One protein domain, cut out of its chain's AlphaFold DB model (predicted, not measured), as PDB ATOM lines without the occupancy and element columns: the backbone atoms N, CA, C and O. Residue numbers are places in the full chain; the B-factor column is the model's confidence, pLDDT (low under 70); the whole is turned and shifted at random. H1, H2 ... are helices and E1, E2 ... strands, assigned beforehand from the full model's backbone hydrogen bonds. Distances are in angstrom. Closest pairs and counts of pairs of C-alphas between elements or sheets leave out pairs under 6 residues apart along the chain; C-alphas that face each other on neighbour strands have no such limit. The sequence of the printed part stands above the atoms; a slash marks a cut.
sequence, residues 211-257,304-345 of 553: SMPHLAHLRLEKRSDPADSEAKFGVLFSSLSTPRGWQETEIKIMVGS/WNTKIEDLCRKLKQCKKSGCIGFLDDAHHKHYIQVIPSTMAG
ATOM      1  N   SER A 211       9.206  36.625 -13.251       84.62
ATOM      2  CA  SER A 211       9.826  37.097 -14.503       84.62
ATOM      3  C   SER A 211       9.975  38.622 -14.589       84.62
ATOM      4  O   SER A 211      10.440  39.133 -15.600       84.62
ATOM      5  N   MET A 212       9.545  39.347 -13.553       84.69
ATOM      6  CA  MET A 212       9.631  40.804 -13.451       84.69
ATOM      7  C   MET A 212      10.271  41.182 -12.114       84.69
ATOM      8  O   MET A 212      10.061  40.455 -11.135       84.69
ATOM      9  N   PRO A 213      10.985  42.317 -12.045       86.56
ATOM     10  CA  PRO A 213      11.544  42.805 -10.796       86.56
ATOM     11  C   PRO A 213      10.473  43.173  -9.768       86.56
ATOM     12  O   PRO A 213       9.323  43.496 -10.096       86.56
ATOM     13  N   HIS A 214      10.886  43.152  -8.505       88.44
ATOM     14  CA  HIS A 214      10.106  43.646  -7.380       88.44
ATOM     15  C   HIS A 214      10.472  45.093  -7.078       88.44
ATOM     16  O   HIS A 214      11.648  45.442  -7.025       88.44
ATOM     17  N   LEU A 215       9.465  45.935  -6.855       88.75
ATOM     18  CA  LEU A 215       9.675  47.338  -6.518       88.75
ATOM     19  C   LEU A 215       9.490  47.530  -5.018       88.75
ATOM     20  O   LEU A 215       8.458  47.136  -4.465       88.75
ATOM     21  N   ALA A 216      10.464  48.169  -4.379       90.75
ATOM     22  CA  ALA A 216      10.364  48.634  -3.004       90.75
ATOM     23  C   ALA A 216      10.440  50.161  -2.971       90.75
ATOM     24  O   ALA A 216      11.343  50.757  -3.551       90.75
ATOM     25  N   HIS A 217       9.498  50.784  -2.276       91.25
ATOM     26  CA  HIS A 217       9.455  52.225  -2.055       91.25
ATOM     27  C   HIS A 217       9.766  52.495  -0.592       91.25
ATOM     28  O   HIS A 217       8.916  52.272   0.271       91.25
ATOM     29  N   LEU A 218      10.984  52.946  -0.312       93.06
ATOM     30  CA  LEU A 218      11.419  53.306   1.029       93.06
ATOM     31  C   LEU A 218      10.899  54.701   1.374       93.06
ATOM     32  O   LEU A 218      11.161  55.657   0.649       93.06
ATOM     33  N   ARG A 219      10.161  54.830   2.477       92.19
ATOM     34  CA  ARG A 219       9.628  56.113   2.940       92.19
ATOM     35  C   ARG A 219      10.759  57.045   3.370       92.19
ATOM     36  O   ARG A 219      11.630  56.653   4.143       92.19
ATOM     37  N   LEU A 220      10.698  58.289   2.910       92.19
ATOM     38  CA  LEU A 220      11.612  59.361   3.290       92.19
ATOM     39  C   LEU A 220      11.089  60.092   4.532       92.19
ATOM     40  O   LEU A 220       9.931  60.512   4.578       92.19
ATOM     41  N   GLU A 221      11.937  60.258   5.549       87.06
ATOM     42  CA  GLU A 221      11.525  60.736   6.872       87.06
ATOM     43  C   GLU A 221      12.510  61.752   7.471       87.06
ATOM     44  O   GLU A 221      13.728  61.659   7.325       87.06
ATOM     45  N   LYS A 222      11.989  62.723   8.233       81.88
ATOM     46  CA  LYS A 222      12.818  63.750   8.893       81.88
ATOM     47  C   LYS A 222      13.600  63.225  10.111       81.88
ATOM     48  O   LYS A 222      14.546  63.895  10.518       81.88
ATOM     49  N   ARG A 223      13.169  62.111  10.732       73.06
ATOM     50  CA  ARG A 223      13.754  61.412  11.915       73.06
ATOM     51  C   ARG A 223      14.477  62.317  12.920       73.06
ATOM     52  O   ARG A 223      15.644  62.112  13.262       73.06
ATOM     53  N   SER A 224      13.805  63.380  13.354       56.91
ATOM     54  CA  SER A 224      14.430  64.487  14.091       56.91
ATOM     55  C   SER A 224      14.377  64.344  15.618       56.91
ATOM     56  O   SER A 224      14.985  65.166  16.295       56.91
ATOM     57  N   ASP A 225      13.700  63.331  16.171       50.66
ATOM     58  CA  ASP A 225      13.466  63.233  17.619       50.66
ATOM     59  C   ASP A 225      14.410  62.206  18.289       50.66
ATOM     60  O   ASP A 225      14.599  61.109  17.752       50.66
ATOM     61  N   PRO A 226      15.040  62.517  19.439       41.94
ATOM     62  CA  PRO A 226      15.756  61.540  20.267       41.94
ATOM     63  C   PRO A 226      14.901  60.351  20.729       41.94
ATOM     64  O   PRO A 226      15.459  59.343  21.146       41.94
ATOM     65  N   ALA A 227      13.567  60.457  20.668       40.56
ATOM     66  CA  ALA A 227      12.654  59.344  20.930       40.56
ATOM     67  C   ALA A 227      12.626  58.281  19.806       40.56
ATOM     68  O   ALA A 227      12.152  57.170  20.042       40.56
ATOM     69  N   ASP A 228      13.177  58.575  18.620       53.22
ATOM     70  CA  ASP A 228      13.306  57.641  17.484       53.22
ATOM     71  C   ASP A 228      14.484  56.656  17.660       53.22
ATOM     72  O   ASP A 228      15.218  56.367  16.715       53.22
ATOM     73  N   SER A 229      14.710  56.148  18.873       47.69
ATOM     74  CA  SER A 229      15.807  55.211  19.184       47.69
ATOM     75  C   SER A 229      15.691  53.859  18.464       47.69
ATOM     76  O   SER A 229      16.620  53.058  18.506       47.69
ATOM     77  N   GLU A 230      14.562  53.589  17.805       63.19
ATOM     78  CA  GLU A 230      14.348  52.396  16.988       63.19
ATOM     79  C   GLU A 230      14.463  52.761  15.502       63.19
ATOM     80  O   GLU A 230      13.663  53.541  14.981       63.19
ATOM     81  N   ALA A 231      15.432  52.170  14.794       72.25
ATOM     82  CA  ALA A 231      15.528  52.289  13.342       72.25
ATOM     83  C   ALA A 231      14.372  51.516  12.682       72.25
ATOM     84  O   ALA A 231      14.421  50.295  12.509       72.25
ATOM     85  N   LYS A 232      13.303  52.244  12.355       84.31
ATOM     86  CA  LYS A 232      12.112  51.742  11.657       84.31
ATOM     87  C   LYS A 232      12.089  52.285  10.245       84.31
ATOM     88  O   LYS A 232      12.379  53.457  10.048       84.31
ATOM     89  N   PHE A 233      11.721  51.467   9.271       87.62
ATOM     90  CA  PHE A 233      11.583  51.876   7.877       87.62
ATOM     91  C   PHE A 233      10.204  51.492   7.363       87.62
ATOM     92  O   PHE A 233       9.837  50.319   7.369       87.62
ATOM     93  N   GLY A 234       9.441  52.477   6.894       87.94
ATOM     94  CA  GLY A 234       8.252  52.209   6.095       87.94
ATOM     95  C   GLY A 234       8.666  51.836   4.674       87.94
ATOM     96  O   GLY A 234       9.354  52.616   4.020       87.94
ATOM     97  N   VAL A 235       8.251  50.667   4.193       88.25
ATOM     98  CA  VAL A 235       8.519  50.197   2.830       88.25
ATOM     99  C   VAL A 235       7.217  49.747   2.176       88.25
ATOM    100  O   VAL A 235       6.487  48.925   2.734       88.25
ATOM    101  N   LEU A 236       6.922  50.269   0.984       87.44
ATOM    102  CA  LEU A 236       5.822  49.774   0.153       87.44
ATOM    103  C   LEU A 236       6.375  48.819  -0.900       87.44
ATOM    104  O   LEU A 236       7.211  49.207  -1.716       87.44
ATOM    105  N   PHE A 237       5.882  47.584  -0.903       85.00
ATOM    106  CA  PHE A 237       6.227  46.602  -1.927       85.00
ATOM    107  C   PHE A 237       5.147  46.529  -3.003       85.00
ATOM    108  O   PHE A 237       3.949  46.506  -2.703       85.00
ATOM    109  N   SER A 238       5.578  46.428  -4.258       76.56
ATOM    110  CA  SER A 238       4.724  46.037  -5.379       76.56
ATOM    111  C   SER A 238       5.418  45.004  -6.248       76.56
ATOM    112  O   SER A 238       6.637  44.996  -6.428       76.56
ATOM    113  N   SER A 239       4.600  44.113  -6.795       63.22
ATOM    114  CA  SER A 239       5.011  43.136  -7.786       63.22
ATOM    115  C   SER A 239       4.345  43.478  -9.110       63.22
ATOM    116  O   SER A 239       3.119  43.417  -9.217       63.22
ATOM    117  N   LEU A 240       5.144  43.748 -10.144       54.53
ATOM    118  CA  LEU A 240       4.652  44.019 -11.504       54.53
ATOM    119  C   LEU A 240       3.864  42.835 -12.107       54.53
ATOM    120  O   LEU A 240       3.123  43.004 -13.069       54.53
ATOM    121  N   SER A 241       3.991  41.634 -11.525       45.59
ATOM    122  CA  SER A 241       3.266  40.420 -11.933       45.59
ATOM    123  C   SER A 241       1.850  40.282 -11.353       45.59
ATOM    124  O   SER A 241       1.072  39.464 -11.840       45.59
ATOM    125  N   THR A 242       1.477  41.065 -10.335       47.34
ATOM    126  CA  THR A 242       0.126  41.056  -9.749       47.34
ATOM    127  C   THR A 242      -0.354  42.496  -9.549       47.34
ATOM    128  O   THR A 242      -0.087  43.072  -8.497       47.34
ATOM    129  N   PRO A 243      -1.093  43.088 -10.507       43.81
ATOM    130  CA  PRO A 243      -1.482  44.505 -10.491       43.81
ATOM    131  C   PRO A 243      -2.555  44.865  -9.439       43.81
ATOM    132  O   PRO A 243      -3.311  45.816  -9.612       43.81
ATOM    133  N   ARG A 244      -2.678  44.101  -8.346       48.06
ATOM    134  CA  ARG A 244      -3.636  44.369  -7.268       48.06
ATOM    135  C   ARG A 244      -2.922  44.529  -5.926       48.06
ATOM    136  O   ARG A 244      -2.754  43.556  -5.200       48.06
ATOM    137  N   GLY A 245      -2.622  45.790  -5.612       57.84
ATOM    138  CA  GLY A 245      -2.395  46.316  -4.263       57.84
ATOM    139  C   GLY A 245      -0.926  46.476  -3.881       57.84
ATOM    140  O   GLY A 245      -0.191  45.495  -3.827       57.84
ATOM    141  N   TRP A 246      -0.525  47.708  -3.561       61.44
ATOM    142  CA  TRP A 246       0.692  47.963  -2.789       61.44
ATOM    143  C   TRP A 246       0.539  47.340  -1.400       61.44
ATOM    144  O   TRP A 246      -0.515  47.480  -0.775       61.44
ATOM    145  N   GLN A 247       1.573  46.655  -0.914       58.94
ATOM    146  CA  GLN A 247       1.608  46.161   0.461       58.94
ATOM    147  C   GLN A 247       2.507  47.061   1.299       58.94
ATOM    148  O   GLN A 247       3.723  47.093   1.108       58.94
ATOM    149  N   GLU A 248       1.890  47.796   2.224       65.75
ATOM    150  CA  GLU A 248       2.610  48.611   3.194       65.75
ATOM    151  C   GLU A 248       3.188  47.744   4.304       65.75
ATOM    152  O   GLU A 248       2.493  46.975   4.975       65.75
ATOM    153  N   THR A 249       4.493  47.873   4.492       62.88
ATOM    154  CA  THR A 249       5.234  47.137   5.504       62.88
ATOM    155  C   THR A 249       6.050  48.106   6.336       62.88
ATOM    156  O   THR A 249       6.662  49.038   5.821       62.88
ATOM    157  N   GLU A 250       6.041  47.902   7.641       70.75
ATOM    158  CA  GLU A 250       6.962  48.549   8.557       70.75
ATOM    159  C   GLU A 250       8.038  47.529   8.910       70.75
ATOM    160  O   GLU A 250       7.758  46.457   9.450       70.75
ATOM    161  N   ILE A 251       9.275  47.847   8.564       72.88
ATOM    162  CA  ILE A 251      10.430  47.006   8.838       72.88
ATOM    163  C   ILE A 251      11.143  47.598  10.044       72.88
ATOM    164  O   ILE A 251      11.570  48.753  10.026       72.88
ATOM    165  N   LYS A 252      11.230  46.814  11.116       71.50
ATOM    166  CA  LYS A 252      11.870  47.211  12.371       71.50
ATOM    167  C   LYS A 252      13.145  46.419  12.557       71.50
ATOM    168  O   LYS A 252      13.157  45.202  12.379       71.50
ATOM    169  N   ILE A 253      14.192  47.093  13.005       64.75
ATOM    170  CA  ILE A 253      15.405  46.417  13.453       64.75
ATOM    171  C   ILE A 253      15.421  46.438  14.965       64.75
ATOM    172  O   ILE A 253      15.382  47.497  15.588       64.75
ATOM    173  N   MET A 254      15.492  45.249  15.551       56.00
ATOM    174  CA  MET A 254      15.854  45.120  16.952       56.00
ATOM    175  C   MET A 254      17.374  45.009  17.009       56.00
ATOM    176  O   MET A 254      17.933  43.942  16.762       56.00
ATOM    177  N   VAL A 255      18.056  46.122  17.284       42.88
ATOM    178  CA  VAL A 255      19.478  46.069  17.644       42.88
ATOM    179  C   VAL A 255      19.568  45.371  18.994       42.88
ATOM    180  O   VAL A 255      18.891  45.769  19.941       42.88
ATOM    181  N   GLY A 256      20.344  44.289  19.055       35.94
ATOM    182  CA  GLY A 256      20.379  43.367  20.184       35.94
ATOM    183  C   GLY A 256      20.573  44.056  21.536       35.94
ATOM    184  O   GLY A 256      21.681  44.414  21.912       35.94
ATOM    185  N   SER A 257      19.500  44.138  22.315       27.00
ATOM    186  CA  SER A 257      19.579  43.629  23.679       27.00
ATOM    187  C   SER A 257      19.264  42.149  23.567       27.00
ATOM    188  O   SER A 257      18.254  41.795  22.963       27.00
ATOM    189  N   TRP A 304       8.280  35.780  15.464       69.88
ATOM    190  CA  TRP A 304       9.442  36.672  15.525       69.88
ATOM    191  C   TRP A 304      10.754  35.929  15.252       69.88
ATOM    192  O   TRP A 304      11.663  36.494  14.660       69.88
ATOM    193  N   ASN A 305      10.840  34.638  15.574       76.94
ATOM    194  CA  ASN A 305      12.033  33.825  15.324       76.94
ATOM    195  C   ASN A 305      12.003  33.051  13.995       76.94
ATOM    196  O   ASN A 305      12.843  32.179  13.775       76.94
ATOM    197  N   THR A 306      11.080  33.366  13.083       86.88
ATOM    198  CA  THR A 306      11.010  32.708  11.771       86.88
ATOM    199  C   THR A 306      11.787  33.500  10.715       86.88
ATOM    200  O   THR A 306      11.390  34.611  10.358       86.88
ATOM    201  N   LYS A 307      12.863  32.913  10.175       88.62
ATOM    202  CA  LYS A 307      13.593  33.470   9.027       88.62
ATOM    203  C   LYS A 307      12.731  33.402   7.764       88.62
ATOM    204  O   LYS A 307      12.095  32.383   7.486       88.62
ATOM    205  N   ILE A 308      12.694  34.489   7.005       88.88
ATOM    206  CA  ILE A 308      11.990  34.572   5.726       88.88
ATOM    207  C   ILE A 308      12.927  34.058   4.631       88.88
ATOM    208  O   ILE A 308      13.918  34.698   4.310       88.88
ATOM    209  N   GLU A 309      12.605  32.900   4.058       87.69
ATOM    210  CA  GLU A 309      13.378  32.320   2.947       87.69
ATOM    211  C   GLU A 309      13.023  32.946   1.589       87.69
ATOM    212  O   GLU A 309      13.879  33.101   0.731       87.69
ATOM    213  N   ASP A 310      11.754  33.304   1.381       87.38
ATOM    214  CA  ASP A 310      11.253  33.899   0.138       87.38
ATOM    215  C   ASP A 310      10.255  35.005   0.497       87.38
ATOM    216  O   ASP A 310       9.103  34.743   0.881       87.38
ATOM    217  N   LEU A 311      10.718  36.255   0.403       88.06
ATOM    218  CA  LEU A 311       9.932  37.434   0.754       88.06
ATOM    219  C   LEU A 311       8.694  37.567  -0.140       88.06
ATOM    220  O   LEU A 311       7.599  37.821   0.361       88.06
ATOM    221  N   CYS A 312       8.832  37.315  -1.446       87.19
ATOM    222  CA  CYS A 312       7.730  37.392  -2.406       87.19
ATOM    223  C   CYS A 312       6.595  36.436  -2.029       87.19
ATOM    224  O   CYS A 312       5.422  36.821  -1.998       87.19
ATOM    225  N   ARG A 313       6.934  35.189  -1.689       86.00
ATOM    226  CA  ARG A 313       5.955  34.182  -1.268       86.00
ATOM    227  C   ARG A 313       5.278  34.559   0.045       86.00
ATOM    228  O   ARG A 313       4.055  34.439   0.140       86.00
ATOM    229  N   LYS A 314       6.038  35.032   1.039       86.00
ATOM    230  CA  LYS A 314       5.488  35.459   2.337       86.00
ATOM    231  C   LYS A 314       4.545  36.652   2.201       86.00
ATOM    232  O   LYS A 314       3.443  36.602   2.747       86.00
ATOM    233  N   LEU A 315       4.925  37.665   1.426       81.88
ATOM    234  CA  LEU A 315       4.100  38.840   1.141       81.88
ATOM    235  C   LEU A 315       2.787  38.462   0.431       81.88
ATOM    236  O   LEU A 315       1.706  38.859   0.866       81.88
ATOM    237  N   LYS A 316       2.841  37.579  -0.580       78.62
ATOM    238  CA  LYS A 316       1.641  37.059  -1.272       78.62
ATOM    239  C   LYS A 316       0.696  36.267  -0.358       78.62
ATOM    240  O   LYS A 316      -0.516  36.274  -0.567       78.62
ATOM    241  N   GLN A 317       1.234  35.548   0.628       76.62
ATOM    242  CA  GLN A 317       0.450  34.736   1.568       76.62
ATOM    243  C   GLN A 317      -0.130  35.558   2.729       76.62
ATOM    244  O   GLN A 317      -1.128  35.149   3.332       76.62
ATOM    245  N   CYS A 318       0.467  36.708   3.043       72.38
ATOM    246  CA  CYS A 318       0.049  37.541   4.155       72.38
ATOM    247  C   CYS A 318      -1.210  38.350   3.807       72.38
ATOM    248  O   CYS A 318      -1.195  39.233   2.955       72.38
ATOM    249  N   LYS A 319      -2.325  38.040   4.481       66.00
ATOM    250  CA  LYS A 319      -3.618  38.740   4.321       66.00
ATOM    251  C   LYS A 319      -4.059  39.504   5.572       66.00
ATOM    252  O   LYS A 319      -5.131  40.098   5.576       66.00
ATOM    253  N   LYS A 320      -3.284  39.422   6.656       66.75
ATOM    254  CA  LYS A 320      -3.593  40.013   7.963       66.75
ATOM    255  C   LYS A 320      -2.403  40.828   8.445       66.75
ATOM    256  O   LYS A 320      -1.267  40.512   8.123       66.75
ATOM    257  N   SER A 321      -2.680  41.839   9.253       73.31
ATOM    258  CA  SER A 321      -1.652  42.606   9.947       73.31
ATOM    259  C   SER A 321      -0.874  41.740  10.929       73.31
ATOM    260  O   SER A 321      -1.484  40.981  11.687       73.31
ATOM    261  N   GLY A 322       0.443  41.902  10.972       78.88
ATOM    262  CA  GLY A 322       1.285  41.203  11.937       78.88
ATOM    263  C   GLY A 322       2.735  41.073  11.492       78.88
ATOM    264  O   GLY A 322       3.081  41.363  10.346       78.88
ATOM    265  N   CYS A 323       3.581  40.635  12.422       84.06
ATOM    266  CA  CYS A 323       4.934  40.193  12.102       84.06
ATOM    267  C   CYS A 323       4.848  38.960  11.189       84.06
ATOM    268  O   CYS A 323       4.034  38.072  11.441       84.06
ATOM    269  N   ILE A 324       5.652  38.911  10.126       85.38
ATOM    270  CA  ILE A 324       5.711  37.762   9.202       85.38
ATOM    271  C   ILE A 324       7.032  36.986   9.279       85.38
ATOM    272  O   ILE A 324       7.189  35.978   8.585       85.38
ATOM    273  N   GLY A 325       7.951  37.443  10.132       87.69
ATOM    274  CA  GLY A 325       9.294  36.905  10.303       87.69
ATOM    275  C   GLY A 325      10.362  37.986  10.162       87.69
ATOM    276  O   GLY A 325      10.060  39.182  10.192       87.69
ATOM    277  N   PHE A 326      11.606  37.553   9.983       90.25
ATOM    278  CA  PHE A 326      12.748  38.436   9.762       90.25
ATOM    279  C   PHE A 326      13.546  38.049   8.513       90.25
ATOM    280  O   PHE A 326      13.629  36.871   8.161       90.25
ATOM    281  N   LEU A 327      14.151  39.042   7.867       89.44
ATOM    282  CA  LEU A 327      15.303  38.860   6.983       89.44
ATOM    283  C   LEU A 327      16.570  39.152   7.780       89.44
ATOM    284  O   LEU A 327      16.539  39.945   8.714       89.44
ATOM    285  N   ASP A 328      17.677  38.519   7.447       87.75
ATOM    286  CA  ASP A 328      18.970  38.777   8.066       87.75
ATOM    287  C   ASP A 328      20.028  39.037   6.997       87.75
ATOM    288  O   ASP A 328      19.929  38.576   5.861       87.75
ATOM    289  N   ASP A 329      21.042  39.797   7.375       82.88
ATOM    290  CA  ASP A 329      22.303  39.874   6.652       82.88
ATOM    291  C   ASP A 329      23.455  39.493   7.600       82.88
ATOM    292  O   ASP A 329      23.246  38.835   8.623       82.88
ATOM    293  N   ALA A 330      24.690  39.874   7.269       77.88
ATOM    294  CA  ALA A 330      25.845  39.592   8.119       77.88
ATOM    295  C   ALA A 330      25.816  40.324   9.480       77.88
ATOM    296  O   ALA A 330      26.555  39.935  10.386       77.88
ATOM    297  N   HIS A 331      24.998  41.369   9.632       76.50
ATOM    298  CA  HIS A 331      25.096  42.337  10.727       76.50
ATOM    299  C   HIS A 331      23.801  42.483  11.541       76.50
ATOM    300  O   HIS A 331      23.858  42.680  12.755       76.50
ATOM    301  N   HIS A 332      22.630  42.356  10.914       82.94
ATOM    302  CA  HIS A 332      21.341  42.696  11.506       82.94
ATOM    303  C   HIS A 332      20.224  41.711  11.140       82.94
ATOM    304  O   HIS A 332      20.222  41.074  10.089       82.94
ATOM    305  N   LYS A 333      19.219  41.635  12.024       87.12
ATOM    306  CA  LYS A 333      17.914  41.021  11.747       87.12
ATOM    307  C   LYS A 333      16.867  42.115  11.528       87.12
ATOM    308  O   LYS A 333      16.607  42.931  12.413       87.12
ATOM    309  N   HIS A 334      16.245  42.082  10.359       88.25
ATOM    310  CA  HIS A 334      15.211  42.990   9.877       88.25
ATOM    311  C   HIS A 334      13.845  42.328  10.025       88.25
ATOM    312  O   HIS A 334      13.455  41.493   9.208       88.25
ATOM    313  N   TYR A 335      13.111  42.677  11.077       87.69
ATOM    314  CA  TYR A 335      11.784  42.129  11.347       87.69
ATOM    315  C   TYR A 335      10.746  42.842  10.489       87.69
ATOM    316  O   TYR A 335      10.636  44.068  10.523       87.69
ATOM    317  N   ILE A 336       9.960  42.077   9.734       86.69
ATOM    318  CA  ILE A 336       8.975  42.632   8.807       86.69
ATOM    319  C   ILE A 336       7.592  42.547   9.438       86.69
ATOM    320  O   ILE A 336       7.056  41.460   9.676       86.69
ATOM    321  N   GLN A 337       6.997  43.711   9.681       84.62
ATOM    322  CA  GLN A 337       5.628  43.852  10.144       84.62
ATOM    323  C   GLN A 337       4.755  44.364   8.998       84.62
ATOM    324  O   GLN A 337       4.926  45.473   8.503       84.62
ATOM    325  N   VAL A 338       3.783  43.559   8.575       81.00
ATOM    326  CA  VAL A 338       2.816  43.983   7.558       81.00
ATOM    327  C   VAL A 338       1.753  44.843   8.232       81.00
ATOM    328  O   VAL A 338       1.100  44.401   9.186       81.00
ATOM    329  N   ILE A 339       1.580  46.067   7.738       72.56
ATOM    330  CA  ILE A 339       0.523  46.976   8.180       72.56
ATOM    331  C   ILE A 339      -0.694  46.721   7.284       72.56
ATOM    332  O   ILE A 339      -0.548  46.599   6.066       72.56
ATOM    333  N   PRO A 340      -1.909  46.588   7.847       57.47
ATOM    334  CA  PRO A 340      -3.098  46.396   7.039       57.47
ATOM    335  C   PRO A 340      -3.389  47.710   6.316       57.47
ATOM    336  O   PRO A 340      -3.965  48.629   6.888       57.47
ATOM    337  N   SER A 341      -2.976  47.788   5.059       56.59
ATOM    338  CA  SER A 341      -3.257  48.920   4.190       56.59
ATOM    339  C   SER A 341      -3.947  48.385   2.942       56.59
ATOM    340  O   SER A 341      -3.364  47.639   2.155       56.59
ATOM    341  N   THR A 342      -5.236  48.685   2.782       50.88
ATOM    342  CA  THR A 342      -5.970  48.396   1.546       50.88
ATOM    343  C   THR A 342      -5.694  49.511   0.545       50.88
ATOM    344  O   THR A 342      -6.581  50.303   0.245       50.88
ATOM    345  N   MET A 343      -4.470  49.568   0.017       56.50
ATOM    346  CA  MET A 343      -4.073  50.477  -1.072       56.50
ATOM    347  C   MET A 343      -4.570  49.920  -2.425       56.50
ATOM    348  O   MET A 343      -3.823  49.739  -3.390       56.50
ATOM    349  N   ALA A 344      -5.842  49.512  -2.475       52.59
ATOM    350  CA  ALA A 344      -6.466  48.959  -3.668       52.59
ATOM    351  C   ALA A 344      -6.945  50.109  -4.564       52.59
ATOM    352  O   ALA A 344      -7.887  50.811  -4.216       52.59
ATOM    353  N   GLY A 345      -6.320  50.273  -5.734       55.84
ATOM    354  CA  GLY A 345      -6.657  51.347  -6.678       55.84
ATOM    355  C   GLY A 345      -5.871  52.646  -6.479       55.84
ATOM    356  O   GLY A 345      -6.316  53.688  -6.953       55.84
TER     357      GLY A 345
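AT A GLANCE: This is residues 211 to 257 and 304 to 345 of the 553 residues of an uncharacterized protein of Hyaloscypha hepaticicola (UniProt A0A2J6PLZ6). One strongly twisted, curled sheet of five strands has a single short helix, H1, packed on it. The printed part has 89 residues, with E1 E2 E3 H1 E4 E5 along it; the sheet's order is E1 E2 E3 E5 E4, antiparallel. It is mostly strand, though under half of the residues are in named elements, and compact: radius of gyration of the C-alphas 13.8 A, spans 39 by 29 by 24 A.

HOW THE PARTS SIT: E1 (residues 214 to 219), E2 (232 to 239) and E3 (247 to 253) form a meander, two successive antiparallel hairpins; N 217 and O 236, and N 235 and O 249, are each 2.8 A apart, within hydrogen-bond range. E5 (333 to 338) is antiparallel to E3, with N 250 and O 337 at 2.8 A, and forms a hairpin with E4 (322 to 328), with N 334 and O 327 at 2.7 A. H1 (311 to 317) is on the sheet; its closest C-alphas to E4 are Lys 314 and Ile 324, 7.2 A. Every O i to N i+4 pair in H1 is within range.

IN THESE COORDINATES: E1, 16.2 A, begins at C-alpha 214 (10.106, 43.646, -7.380). E2 measures 22.4 A, E3 19.0 A, H1 9.9 A and E4 18.3 A. E5, 15.9 A, ends at C-alpha 338 (2.816, 43.983, 7.558).

THE WHOLE: The C-alphas farthest apart, Ser 211 and Pro 226, are 42.9 A apart. Residues 258 to 303 are not printed; C-alphas 257 and 304 are 14.8 A apart. The link E1 to E2 is long. Of the printed part, 32 residues are under pLDDT 70, among them 224 to 230 and 239 to 249.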